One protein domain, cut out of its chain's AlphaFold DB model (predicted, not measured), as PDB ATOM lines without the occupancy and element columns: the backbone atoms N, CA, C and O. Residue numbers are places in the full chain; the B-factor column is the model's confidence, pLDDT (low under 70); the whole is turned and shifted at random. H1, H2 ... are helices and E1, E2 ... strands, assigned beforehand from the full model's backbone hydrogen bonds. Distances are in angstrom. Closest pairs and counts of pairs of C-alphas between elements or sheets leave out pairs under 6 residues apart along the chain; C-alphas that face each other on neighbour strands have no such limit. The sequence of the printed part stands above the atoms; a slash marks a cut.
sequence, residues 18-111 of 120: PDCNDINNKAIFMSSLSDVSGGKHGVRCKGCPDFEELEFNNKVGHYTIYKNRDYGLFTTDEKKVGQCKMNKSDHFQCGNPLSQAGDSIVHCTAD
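What this domain is: This is residues 18 to 111 of the 120 residues of an uncharacterized protein of Aspergillus minisclerotigenes (UniProt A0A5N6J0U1). The model has two unequal parts along its longest axis: a larger one, the six-stranded sheet E2 E3 E4 E5 E6 E9 curled like part of a barrel, and a smaller one, the hairpin E7 E8 with the short helix H1 near it. The chain passes from E6 out to the hairpin and comes back as E9, while E1 lies between H1 and the sheet. The printed part has 94 residues, with one named helix and nine named strands in the order H1 E1 E2 E3 E4 E5 E6 E7 E8 E9; both sheets are antiparallel, and the class is mostly strand. The whole is compact, with a radius of gyration of the C-alphas of 13.7 A and spans of 42 by 28 by 26 A.

How they stand to each other: H1, residues 20 to 26, has every O i to N i+4 pair within hydrogen-bond range. H1 and E1, residues 28 to 30, meet only through their link. E1 pairs with no named strand; its C-alpha 30 is 4.8 A from C-alpha 42 of E2, residues 42 to 46, the closest C-alphas of the two. E2 begins a meander, each strand the antiparallel neighbour of the one before, with E3, residues 53 to 58, E4, residues 61 to 66, E5, residues 72 to 75, and E6, residues 80 to 86. In the hairpin E2 and E3, N 44 and O 55 are 2.8 A apart; in E3 and E4, N 56 and O 63 are 2.9 A apart. In the hairpin E4 and E5, N 64 and O 74 are 2.8 A apart; in E5 and E6, N 73 and O 82 are 3.0 A apart. E7, residues 91 to 94, and E8, residues 100 to 103, form an antiparallel hairpin, with N 94 and O 100 2.8 A apart. The closest C-alphas of H1 and E7 are those of Cys 20 and Cys 94, 5.7 A apart, and H1 and E8 are near each other. E8 runs on into E9, residues 106 to 110, across a break of 2 residues, at 83 degrees. E9 is the antiparallel neighbour of E6, with N 85 and O 107 2.8 A apart; E2 and E9 are the edge strands of the twisted sheet.

Where its parts are: H1 begins at C-alpha 20, (234.973, 218.867, 235.061), and is 9.7 A long. E3 and E4 are 16.5 A each, and E6 is 17.3 A, ending at C-alpha 86, (229.290, 199.626, 235.197). E9 ends at C-alpha 110, (219.575, 204.923, 225.517).

The domain as a whole: The two C-alphas farthest apart are those of Asp 77 and Asn 96, 41.8 A. The printed part has no cut, and the link from E1 to E2, 11 residues, is long. The mean pLDDT of the printed part is 81.8, with residues 18, 26, 89 to 90 and 96 to 99 under 70.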
ATOM      1  N   PRO A  18     233.299 211.287 232.569       67.94
ATOM      2  CA  PRO A  18     232.896 212.683 232.680       67.94
ATOM      3  C   PRO A  18     233.971 213.554 233.351       67.94
ATOM      4  O   PRO A  18     234.310 213.359 234.514       67.94
ATOM      5  N   ASP A  19     234.442 214.580 232.643       72.69
ATOM      6  CA  ASP A  19     235.405 215.545 233.182       72.69
ATOM      7  C   ASP A  19     234.727 216.741 233.884       72.69
ATOM      8  O   ASP A  19     233.500 216.869 233.949       72.69
ATOM      9  N   CYS A  20     235.524 217.678 234.409       76.12
ATOM     10  CA  CYS A  20     234.973 218.867 235.061       76.12
ATOM     11  C   CYS A  20     234.180 219.793 234.129       76.12
ATOM     12  O   CYS A  20     233.317 220.526 234.613       76.12
ATOM     13  N   ASN A  21     234.430 219.789 232.819       76.69
ATOM     14  CA  ASN A  21     233.620 220.563 231.881       76.69
ATOM     15  C   ASN A  21     232.256 219.907 231.671       76.69
ATOM     16  O   ASN A  21     231.254 220.623 231.616       76.69
ATOM     17  N   ASP A  22     232.196 218.578 231.596       72.38
ATOM     18  CA  ASP A  22     230.933 217.843 231.557       72.38
ATOM     19  C   ASP A  22     230.134 218.062 232.848       72.38
ATOM     20  O   ASP A  22     228.931 218.329 232.790       72.38
ATOM     21  N   ILE A  23     230.800 218.056 234.008       73.81
ATOM     22  CA  ILE A  23     230.166 218.319 235.307       73.81
ATOM     23  C   ILE A  23     229.612 219.743 235.364       73.81
ATOM     24  O   ILE A  23     228.439 219.940 235.675       73.81
ATOM     25  N   ASN A  24     230.435 220.737 235.034       73.44
ATOM     26  CA  ASN A  24     230.060 222.139 235.192       73.44
ATOM     27  C   ASN A  24     229.009 222.603 234.174       73.44
ATOM     28  O   ASN A  24     228.234 223.506 234.484       73.44
ATOM     29  N   ASN A  25     228.980 222.022 232.969       70.38
ATOM     30  CA  ASN A  25     228.144 222.535 231.879       70.38
ATOM     31  C   ASN A  25     226.983 221.616 231.484       70.38
ATOM     32  O   ASN A  25     226.017 222.097 230.893       70.38
ATOM     33  N   LYS A  26     227.072 220.308 231.754       69.12
ATOM     34  CA  LYS A  26     226.129 219.315 231.206       69.12
ATOM     35  C   LYS A  26     225.471 218.430 232.261       69.12
ATOM     36  O   LYS A  26     224.467 217.787 231.954       69.12
ATOM     37  N   ALA A  27     225.997 218.373 233.483       70.00
ATOM     38  CA  ALA A  27     225.480 217.450 234.480       70.00
ATOM     39  C   ALA A  27     224.151 217.908 235.097       70.00
ATOM     40  O   ALA A  27     223.890 219.093 235.310       70.00
ATOM     41  N   ILE A  28     223.307 216.926 235.423       72.75
ATOM     42  CA  ILE A  28     222.079 217.130 236.190       72.75
ATOM     43  C   ILE A  28     222.359 216.693 237.626       72.75
ATOM     44  O   ILE A  28     222.535 215.508 237.907       72.75
ATOM     45  N   PHE A  29     222.382 217.656 238.544       73.56
ATOM     46  CA  PHE A  29     222.536 217.379 239.969       73.56
ATOM     47  C   PHE A  29     221.210 216.899 240.553       73.56
ATOM     48  O   PHE A  29     220.184 217.569 240.424       73.56
ATOM     49  N   MET A  30     221.236 215.740 241.208       77.25
ATOM     50  CA  MET A  30     220.056 215.130 241.816       77.25
ATOM     51  C   MET A  30     220.309 214.815 243.287       77.25
ATOM     52  O   MET A  30     221.369 214.323 243.675       77.25
ATOM     53  N   SER A  31     219.304 215.085 244.116       80.50
ATOM     54  CA  SER A  31     219.320 214.697 245.523       80.50
ATOM     55  C   SER A  31     219.193 213.182 245.652       80.50
ATOM     56  O   SER A  31     218.360 212.564 244.989       80.50
ATOM     57  N   SER A  32     219.987 212.587 246.543       82.69
ATOM     58  CA  SER A  32     219.790 211.194 246.947       82.69
ATOM     59  C   SER A  32     218.546 211.102 247.823       82.69
ATOM     60  O   SER A  32     218.499 211.726 248.884       82.69
ATOM     61  N   LEU A  33     217.564 210.311 247.405       84.00
ATOM     62  CA  LEU A  33     216.309 210.099 248.117       84.00
ATOM     63  C   LEU A  33     216.104 208.607 248.397       84.00
ATOM     64  O   LEU A  33     216.612 207.743 247.683       84.00
ATOM     65  N   SER A  34     215.345 208.298 249.446       84.69
ATOM     66  CA  SER A  34     214.881 206.930 249.703       84.69
ATOM     67  C   SER A  34     213.776 206.500 248.736       84.69
ATOM     68  O   SER A  34     213.559 205.306 248.551       84.69
ATOM     69  N   ASP A  35     213.091 207.468 248.128       86.38
ATOM     70  CA  ASP A  35     211.952 207.285 247.240       86.38
ATOM     71  C   ASP A  35     211.886 208.444 246.235       86.38
ATOM     72  O   ASP A  35     211.948 209.615 246.624       86.38
ATOM     73  N   VAL A  36     211.757 208.102 244.953       88.75
ATOM     74  CA  VAL A  36     211.642 209.040 243.823       88.75
ATOM     75  C   VAL A  36     210.309 208.878 243.072       88.75
ATOM     76  O   VAL A  36     210.115 209.428 241.986       88.75
ATOM     77  N   SER A  37     209.361 208.140 243.658       84.12
ATOM     78  CA  SER A  37     208.000 208.002 243.142       84.12
ATOM     79  C   SER A  37     207.142 209.247 243.417       84.12
ATOM     80  O   SER A  37     207.525 210.156 244.160       84.12
ATOM     81  N   GLY A  38     205.962 209.312 242.791       82.75
ATOM     82  CA  GLY A  38     204.964 210.347 243.082       82.75
ATOM     83  C   GLY A  38     205.416 211.778 242.764       82.75
ATOM     84  O   GLY A  38     205.047 212.704 243.479       82.75
ATOM     85  N   GLY A  39     206.240 211.960 241.726       80.81
ATOM     86  CA  GLY A  39     206.722 213.276 241.283       80.81
ATOM     87  C   GLY A  39     207.932 213.819 242.053       80.81
ATOM     88  O   GLY A  39     208.327 214.965 241.853       80.81
ATOM     89  N   LYS A  40     208.542 213.021 242.936       87.62
ATOM     90  CA  LYS A  40     209.779 213.402 243.627       87.62
ATOM     91  C   LYS A  40     210.967 213.304 242.674       87.62
ATOM     92  O   LYS A  40     211.294 212.221 242.204       87.62
ATOM     93  N   HIS A  41     211.650 214.418 242.436       87.69
ATOM     94  CA  HIS A  41     212.852 214.425 241.606       87.69
ATOM     95  C   HIS A  41     214.102 214.092 242.422       87.69
ATOM     96  O   HIS A  41     214.384 214.727 243.441       87.69
ATOM     97  N   GLY A  42     214.876 213.118 241.957       87.31
ATOM     98  CA  GLY A  42     216.078 212.665 242.640       87.31
ATOM     99  C   GLY A  42     216.601 211.343 242.098       87.31
ATOM    100  O   GLY A  42     216.161 210.856 241.057       87.31
ATOM    101  N   VAL A  43     217.526 210.758 242.852       88.75
ATOM    102  CA  VAL A  43     218.074 209.423 242.613       88.75
ATOM    103  C   VAL A  43     217.882 208.553 243.853       88.75
ATOM    104  O   VAL A  43     218.181 208.973 244.973       88.75
ATOM    105  N   ARG A  44     217.395 207.330 243.661       91.50
ATOM    106  CA  ARG A  44     217.359 206.269 244.665       91.50
ATOM    107  C   ARG A  44     218.334 205.186 244.233       91.50
ATOM    108  O   ARG A  44     218.227 204.644 243.139       91.50
ATOM    109  N   CYS A  45     219.265 204.840 245.114       89.56
ATOM    110  CA  CYS A  45     220.182 203.734 244.876       89.56
ATOM    111  C   CYS A  45     220.006 202.646 245.928       89.56
ATOM    112  O   CYS A  45     220.187 202.885 247.124       89.56
ATOM    113  N   LYS A  46     219.704 201.430 245.480       91.88
ATOM    114  CA  LYS A  46     219.650 200.238 246.323       91.88
ATOM    115  C   LYS A  46     220.942 199.449 246.142       91.88
ATOM    116  O   LYS A  46     221.214 198.972 245.049       91.88
ATOM    117  N   GLY A  47     221.735 199.307 247.203       87.44
ATOM    118  CA  GLY A  47     222.985 198.531 247.177       87.44
ATOM    119  C   GLY A  47     224.217 199.275 246.637       87.44
ATOM    120  O   GLY A  47     225.200 198.634 246.276       87.44
ATOM    121  N   CYS A  48     224.194 200.610 246.547       84.31
ATOM    122  CA  CYS A  48     225.371 201.387 246.135       84.31
ATOM    123  C   CYS A  48     226.616 201.082 247.001       84.31
ATOM    124  O   CYS A  48     226.470 200.868 248.206       84.31
ATOM    125  N   PRO A  49     227.840 201.127 246.427       73.94
ATOM    126  CA  PRO A  49     228.169 201.540 245.051       73.94
ATOM    127  C   PRO A  49     228.103 200.416 243.992       73.94
ATOM    128  O   PRO A  49     228.332 200.674 242.814       73.94
ATOM    129  N   ASP A  50     227.807 199.169 244.374       82.94
ATOM    130  CA  ASP A  50     227.579 198.038 243.455       82.94
ATOM    131  C   ASP A  50     226.088 197.675 243.415       82.94
ATOM    132  O   ASP A  50     225.671 196.585 243.802       82.94
ATOM    133  N   PHE A  51     225.288 198.662 243.018       87.62
ATOM    134  CA  PHE A  51     223.837 198.669 243.163       87.62
ATOM    135  C   PHE A  51     223.135 197.438 242.576       87.62
ATOM    136  O   PHE A  51     223.535 196.868 241.563       87.62
ATOM    137  N   GLU A  52     222.025 197.071 243.205       93.25
ATOM    138  CA  GLU A  52     221.025 196.158 242.652       93.25
ATOM    139  C   GLU A  52     220.086 196.911 241.706       93.25
ATOM    140  O   GLU A  52     219.794 196.442 240.604       93.25
ATOM    141  N   GLU A  53     219.656 198.098 242.144       92.62
ATOM    142  CA  GLU A  53     218.748 198.993 241.431       92.62
ATOM    143  C   GLU A  53     219.224 200.440 241.572       92.62
ATOM    144  O   GLU A  53     219.523 200.900 242.680       92.62
ATOM    145  N   LEU A  54     219.254 201.161 240.457       92.25
ATOM    146  CA  LEU A  54     219.475 202.601 240.431       92.25
ATOM    147  C   LEU A  54     218.300 203.251 239.711       92.25
ATOM    148  O   LEU A  54     218.115 203.054 238.514       92.25
ATOM    149  N   GLU A  55     217.505 204.009 240.446       92.62
ATOM    150  CA  GLU A  55     216.293 204.655 239.960       92.62
ATOM    151  C   GLU A  55     216.476 206.166 240.007       92.62
ATOM    152  O   GLU A  55     216.964 206.708 240.999       92.62
ATOM    153  N   PHE A  56     216.083 206.859 238.948       89.75
ATOM    154  CA  PHE A  56     216.141 208.311 238.897       89.75
ATOM    155  C   PHE A  56     214.880 208.876 238.263       89.75
ATOM    156  O   PHE A  56     214.307 208.309 237.332       89.75
ATOM    157  N   ASN A  57     214.466 210.021 238.787       88.56
ATOM    158  CA  ASN A  57     213.329 210.779 238.303       88.56
ATOM    159  C   ASN A  57     213.758 212.237 238.158       88.56
ATOM    160  O   ASN A  57     214.146 212.887 239.134       88.56
ATOM    161  N   ASN A  58     213.748 212.738 236.930       82.62
ATOM    162  CA  ASN A  58     214.111 214.113 236.626       82.62
ATOM    163  C   ASN A  58     213.377 214.592 235.360       82.62
ATOM    164  O   ASN A  58     212.520 213.905 234.810       82.62
ATOM    165  N   LYS A  59     213.745 215.778 234.864       79.62
ATOM    166  CA  LYS A  59     213.133 216.394 233.675       79.62
ATOM    167  C   LYS A  59     213.182 215.549 232.389       79.62
ATOM    168  O   LYS A  59     212.398 215.819 231.491       79.62
ATOM    169  N   VAL A  60     214.089 214.573 232.276       76.62
ATOM    170  CA  VAL A  60     214.184 213.669 231.114       76.62
ATOM    171  C   VAL A  60     213.314 212.415 231.258       76.62
ATOM    172  O   VAL A  60     213.186 211.646 230.305       76.62
ATOM    173  N   GLY A  61     212.720 212.199 232.435       83.94
ATOM    174  CA  GLY A  61     211.803 211.102 232.731       83.94
ATOM    175  C   GLY A  61     212.163 210.324 233.996       83.94
ATOM    176  O   GLY A  61     213.070 210.687 234.753       83.94
ATOM    177  N   HIS A  62     211.424 209.235 234.203       90.12
ATOM    178  CA  HIS A  62     211.549 208.334 235.346       90.12
ATOM    179  C   HIS A  62     211.965 206.949 234.856       90.12
ATOM    180  O   HIS A  62     211.240 206.307 234.093       90.12
ATOM    181  N   TYR A  63     213.147 206.509 235.285       90.94
ATOM    182  CA  TYR A  63     213.750 205.269 234.821       90.94
ATOM    183  C   TYR A  63     214.462 204.514 235.943       90.94
ATOM    184  O   TYR A  63     214.930 205.110 236.916       90.94
ATOM    185  N   THR A  64     214.617 203.208 235.740       93.69
ATOM    186  CA  THR A  64     215.337 202.309 236.643       93.69
ATOM    187  C   THR A  64     216.338 201.453 235.876       93.69
ATOM    188  O   THR A  64     216.053 200.939 234.793       93.69
ATOM    189  N   ILE A  65     217.522 201.282 236.456       93.94
ATOM    190  CA  ILE A  65     218.583 200.394 235.981       93.94
ATOM    191  C   ILE A  65     218.648 199.190 236.912       93.94
ATOM    192  O   ILE A  65     218.768 199.352 238.126       93.94
ATOM    193  N   TYR A  66     218.626 197.989 236.337       94.31
ATOM    194  CA  TYR A  66     218.582 196.733 237.087       94.31
ATOM    195  C   TYR A  66     219.826 195.882 236.841       94.31
ATOM    196  O   TYR A  66     220.043 195.402 235.727       94.31
ATOM    197  N   LYS A  67     220.608 195.599 237.889       93.69
ATOM    198  CA  LYS A  67     221.768 194.693 237.793       93.69
ATOM    199  C   LYS A  67     221.358 193.278 237.381       93.69
ATOM    200  O   LYS A  67     221.995 192.671 236.527       93.69
ATOM    201  N   ASN A  68     220.255 192.772 237.931       95.62
ATOM    202  CA  ASN A  68     219.724 191.438 237.618       95.62
ATOM    203  C   ASN A  68     219.048 191.336 236.237       95.62
ATOM    204  O   ASN A  68     218.625 190.250 235.851       95.62
ATOM    205  N   ARG A  69     218.950 192.439 235.487       95.50
ATOM    206  CA  ARG A  69     218.477 192.461 234.095       95.50
ATOM    207  C   ARG A  69     219.574 192.952 233.162       95.50
ATOM    208  O   ARG A  69     219.321 193.759 232.266       95.50
ATOM    209  N   ASP A  70     220.790 192.482 233.435       94.12
ATOM    210  CA  ASP A  70     222.000 192.792 232.675       94.12
ATOM    211  C   ASP A  70     222.202 194.303 232.505       94.12
ATOM    212  O   ASP A  70     222.470 194.782 231.415       94.12
ATOM    213  N   TYR A  71     221.979 195.087 233.565       92.94
ATOM    214  CA  TYR A  71     222.096 196.551 233.544       92.94
ATOM    215  C   TYR A  71     221.239 197.253 232.470       92.94
ATOM    216  O   TYR A  71     221.605 198.320 231.973       92.94
ATOM    217  N   GLY A  72     220.087 196.688 232.098       92.88
ATOM    218  CA  GLY A  72     219.135 197.370 231.220       92.88
ATOM    219  C   GLY A  72     218.522 198.612 231.880       92.88
ATOM    220  O   GLY A  72     218.274 198.610 233.086       92.88
ATOM    221  N   LEU A  73     218.266 199.648 231.075       91.62
ATOM    222  CA  LEU A  73     217.539 200.858 231.469       91.62
ATOM    223  C   LEU A  73     216.065 200.710 231.083       91.62
ATOM    224  O   LEU A  73     215.754 200.495 229.907       91.62
ATOM    225  N   PHE A  74     215.177 200.838 232.061       92.50
ATOM    226  CA  PHE A  74     213.742 200.626 231.904       92.50
ATOM    227  C   PHE A  74     212.952 201.851 232.346       92.50
ATOM    228  O   PHE A  74     213.340 202.544 233.283       92.50
ATOM    229  N   THR A  75     211.841 202.106 231.673       91.31
ATOM    230  CA  THR A  75     210.792 203.038 232.107       91.31
ATOM    231  C   THR A  75     209.945 202.431 233.232       91.31
ATOM    232  O   THR A  75     210.046 201.239 233.531       91.31
ATOM    233  N   THR A  76     209.071 203.235 233.844       90.06
ATOM    234  CA  THR A  76     208.149 202.788 234.906       90.06
ATOM    235  C   THR A  76     207.105 201.763 234.447       90.06
ATOM    236  O   THR A  76     206.549 201.052 235.280       90.06
ATOM    237  N   ASP A  77     206.855 201.650 233.141       90.50
ATOM    238  CA  ASP A  77     206.019 200.621 232.508       90.50
ATOM    239  C   ASP A  77     206.826 199.394 232.034       90.50
ATOM    240  O   ASP A  77     206.354 198.620 231.204       90.50
ATOM    241  N   GLU A  78     208.040 199.195 232.563       92.31
ATOM    242  CA  GLU A  78     208.901 198.028 232.313       92.31
ATOM    243  C   GLU A  78     209.375 197.883 230.852       92.31
ATOM    244  O   GLU A  78     209.858 196.823 230.438       92.31
ATOM    245  N   LYS A  79     209.311 198.955 230.051       91.94
ATOM    246  CA  LYS A  79     209.864 198.971 228.693       91.94
ATOM    247  C   LYS A  79     211.365 199.256 228.740       91.94
ATOM    248  O   LYS A  79     211.805 200.289 229.240       91.94
ATOM    249  N   LYS A  80     212.169 198.363 228.157       91.44
ATOM    250  CA  LYS A  80     213.611 198.595 227.984       91.44
ATOM    251  C   LYS A  80     213.835 199.693 226.941       91.44
ATOM    252  O   LYS A  80     213.385 199.559 225.805       91.44
ATOM    253  N   VAL A  81     214.543 200.752 227.322       87.25
ATOM    254  CA  VAL A  81     214.851 201.919 226.469       87.25
ATOM    255  C   VAL A  81     216.349 202.166 226.313       87.25
ATOM    256  O   VAL A  81     216.770 203.037 225.557       87.25
ATOM    257  N   GLY A  82     217.173 201.393 227.016       88.88
ATOM    258  CA  GLY A  82     218.614 201.519 226.923       88.88
ATOM    259  C   GLY A  82     219.364 200.375 227.578       88.88
ATOM    260  O   GLY A  82     218.792 199.432 228.138       88.88
ATOM    261  N   GLN A  83     220.679 200.486 227.499       89.31
ATOM    262  CA  GLN A  83     221.639 199.543 228.028       89.31
ATOM    263  C   GLN A  83     222.723 200.309 228.776       89.31
ATOM    264  O   GLN A  83     223.327 201.234 228.231       89.31
ATOM    265  N   CYS A  84     222.997 199.903 230.010       88.38
ATOM    266  CA  CYS A  84     224.061 200.477 230.811       88.38
ATOM    267  C   CYS A  84     225.203 199.485 231.012       88.38
ATOM    268  O   CYS A  84     225.060 198.275 230.817       88.38
ATOM    269  N   LYS A  85     226.356 200.018 231.406       86.62
ATOM    270  CA  LYS A  85     227.523 199.266 231.862       86.62
ATOM    271  C   LYS A  85     228.061 199.927 233.117       86.62
ATOM    272  O   LYS A  85     228.066 201.155 233.215       86.62
ATOM    273  N   MET A  86     228.539 199.115 234.055       82.81
ATOM    274  CA  MET A  86     229.290 199.626 235.197       82.81
ATOM    275  C   MET A  86     230.502 200.399 234.691       82.81
ATOM    276  O   MET A  86     231.271 199.899 233.869       82.81
ATOM    277  N   ASN A  87     230.670 201.608 235.202       75.25
ATOM    278  CA  ASN A  87     231.811 202.448 234.915       75.25
ATOM    279  C   ASN A  87     232.291 203.057 236.226       75.25
ATOM    280  O   ASN A  87     231.729 204.054 236.657       75.25
ATOM    281  N   LYS A  88     233.320 202.452 236.825       73.31
ATOM    282  CA  LYS A  88     234.011 202.951 238.027       73.31
ATOM    283  C   LYS A  88     235.404 203.496 237.705       73.31
ATOM    284  O   LYS A  88     236.244 203.588 238.591       73.31
ATOM    285  N   SER A  89     235.700 203.736 236.427       66.38
ATOM    286  CA  SER A  89     237.062 204.051 235.990       66.38
ATOM    287  C   SER A  89     237.457 205.500 236.247       66.38
ATOM    288  O   SER A  89     238.563 205.875 235.875       66.38
ATOM    289  N   ASP A  90     236.557 206.313 236.801       66.25
ATOM    290  CA  ASP A  90     236.740 207.752 236.833       66.25
ATOM    291  C   ASP A  90     236.204 208.406 238.100       66.25
ATOM    292  O   ASP A  90     235.118 208.078 238.591       66.25
ATOM    293  N   HIS A  91     237.014 209.343 238.574       72.94
ATOM    294  CA  HIS A  91     236.808 210.179 239.735       72.94
ATOM    295  C   HIS A  91     237.106 211.611 239.309       72.94
ATOM    296  O   HIS A  91     238.245 211.933 238.958       72.94
ATOM    297  N   PHE A  92     236.107 212.484 239.375       71.38
ATOM    298  CA  PHE A  92     236.313 213.904 239.121       71.38
ATOM    299  C   PHE A  92     236.402 214.658 240.445       71.38
ATOM    300  O   PHE A  92     235.701 214.352 241.410       71.38
ATOM    301  N   GLN A  93     237.241 215.690 240.468       75.06
ATOM    302  CA  GLN A  93     237.305 216.661 241.552       75.06
ATOM    303  C   GLN A  93     237.429 218.062 240.952       75.06
ATOM    304  O   GLN A  93     238.491 218.470 240.487       75.06
ATOM    305  N   CYS A  94     236.334 218.809 240.981       75.44
ATOM    306  CA  CYS A  94     236.221 220.155 240.436       75.44
ATOM    307  C   CYS A  94     236.163 221.168 241.590       75.44
ATOM    308  O   CYS A  94     235.316 221.046 242.462       75.44
ATOM    309  N   GLY A  95     237.036 222.179 241.628       70.19
ATOM    310  CA  GLY A  95     236.997 223.278 242.617       70.19
ATOM    311  C   GLY A  95     237.773 224.489 242.089       70.19
ATOM    312  O   GLY A  95     238.809 224.297 241.460       70.19
ATOM    313  N   ASN A  96     237.274 225.734 242.169       51.72
ATOM    314  CA  ASN A  96     236.911 226.568 243.342       51.72
ATOM    315  C   ASN A  96     235.658 227.452 243.016       51.72
ATOM    316  O   ASN A  96     235.565 227.851 241.853       51.72
ATOM    317  N   PRO A  97     234.719 227.824 243.938       49.91
ATOM    318  CA  PRO A  97     234.783 227.801 245.411       49.91
ATOM    319  C   PRO A  97     234.005 226.687 246.138       49.91
ATOM    320  O   PRO A  97     234.107 226.582 247.357       49.91
ATOM    321  N   LEU A  98     233.244 225.848 245.438       54.12
ATOM    322  CA  LEU A  98     232.589 224.672 246.022       54.12
ATOM    323  C   LEU A  98     233.190 223.437 245.362       54.12
ATOM    324  O   LEU A  98     232.973 223.210 244.172       54.12
ATOM    325  N   SER A  99     233.995 222.682 246.107       63.81
ATOM    326  CA  SER A  99     234.583 221.435 245.625       63.81
ATOM    327  C   SER A  99     233.480 220.411 245.333       63.81
ATOM    328  O   SER A  99     232.805 219.923 246.237       63.81
ATOM    329  N   GLN A 100     233.283 220.099 244.055       70.31
ATOM    330  CA  GLN A 100     232.405 219.052 243.550       70.31
ATOM    331  C   GLN A 100     233.274 217.849 243.201       70.31
ATOM    332  O   GLN A 100     234.055 217.907 242.257       70.31
ATOM    333  N   ALA A 101     233.153 216.775 243.972       71.88
ATOM    334  CA  ALA A 101     233.828 215.520 243.687       71.88
ATOM    335  C   ALA A 101     232.811 214.388 243.571       71.88
ATOM    336  O   ALA A 101     231.766 214.425 244.229       71.88
ATOM    337  N   GLY A 102     233.120 213.386 242.757       74.62
ATOM    338  CA  GLY A 102     232.266 212.221 242.589       74.62
ATOM    339  C   GLY A 102     232.917 211.133 241.751       74.62
ATOM    340  O   GLY A 102     233.829 211.387 240.968       74.62
ATOM    341  N   ASP A 103     232.409 209.919 241.928       75.56
ATOM    342  CA  ASP A 103     232.804 208.752 241.151       75.56
ATOM    343  C   ASP A 103     231.735 208.446 240.105       75.56
ATOM    344  O   ASP A 103     230.530 208.481 240.391       75.56
ATOM    345  N   SER A 104     232.167 208.085 238.901       76.44
ATOM    346  CA  SER A 104     231.268 207.445 237.947       76.44
ATOM    347  C   SER A 104     230.803 206.093 238.511       76.44
ATOM    348  O   SER A 104     231.576 205.354 239.125       76.44
ATOM    349  N   ILE A 105     229.532 205.747 238.283       79.19
ATOM    350  CA  ILE A 105     228.969 204.435 238.658       79.19
ATOM    351  C   ILE A 105     228.589 203.628 237.416       79.19
ATOM    352  O   ILE A 105     228.922 202.445 237.308       79.19
ATOM    353  N   VAL A 106     227.890 204.261 236.472       82.56
ATOM    354  CA  VAL A 106     227.392 203.641 235.239       82.56
ATOM    355  C   VAL A 106     227.466 204.604 234.072       82.56
ATOM    356  O   VAL A 106     227.249 205.801 234.228       82.56
ATOM    357  N   HIS A 107     227.687 204.040 232.891       83.19
ATOM    358  CA  HIS A 107     227.453 204.704 231.617       83.19
ATOM    359  C   HIS A 107     226.259 204.024 230.945       83.19
ATOM    360  O   HIS A 107     226.227 202.794 230.868       83.19
ATOM    361  N   CYS A 108     225.294 204.802 230.461       83.62
ATOM    362  CA  CYS A 108     224.116 204.293 229.766       83.62
ATOM    363  C   CYS A 108     224.049 204.818 228.336       83.62
ATOM    364  O   CYS A 108     224.232 206.007 228.104       83.62
ATOM    365  N   THR A 109     223.720 203.937 227.399       82.00
ATOM    366  CA  THR A 109     223.292 204.294 226.048       82.00
ATOM    367  C   THR A 109     221.798 204.036 225.973       82.00
ATOM    368  O   THR A 109     221.345 202.945 226.325       82.00
ATOM    369  N   ALA A 110     221.021 205.030 225.567       78.69
ATOM    370  CA  ALA A 110     219.575 204.923 225.517       78.69
ATOM    371  C   ALA A 110     219.044 205.559 224.239       78.69
ATOM    372  O   ALA A 110     219.452 206.661 223.870       78.69
ATOM    373  N   ASP A 111     218.108 204.866 223.604       70.00
ATOM    374  CA  ASP A 111     217.411 205.360 222.429       70.00
ATOM    375  C   ASP A 111     216.191 206.146 222.904       70.00
ATOM    376  O   ASP A 111     215.057 205.658 222.929       70.00
TER     377      ASP A 111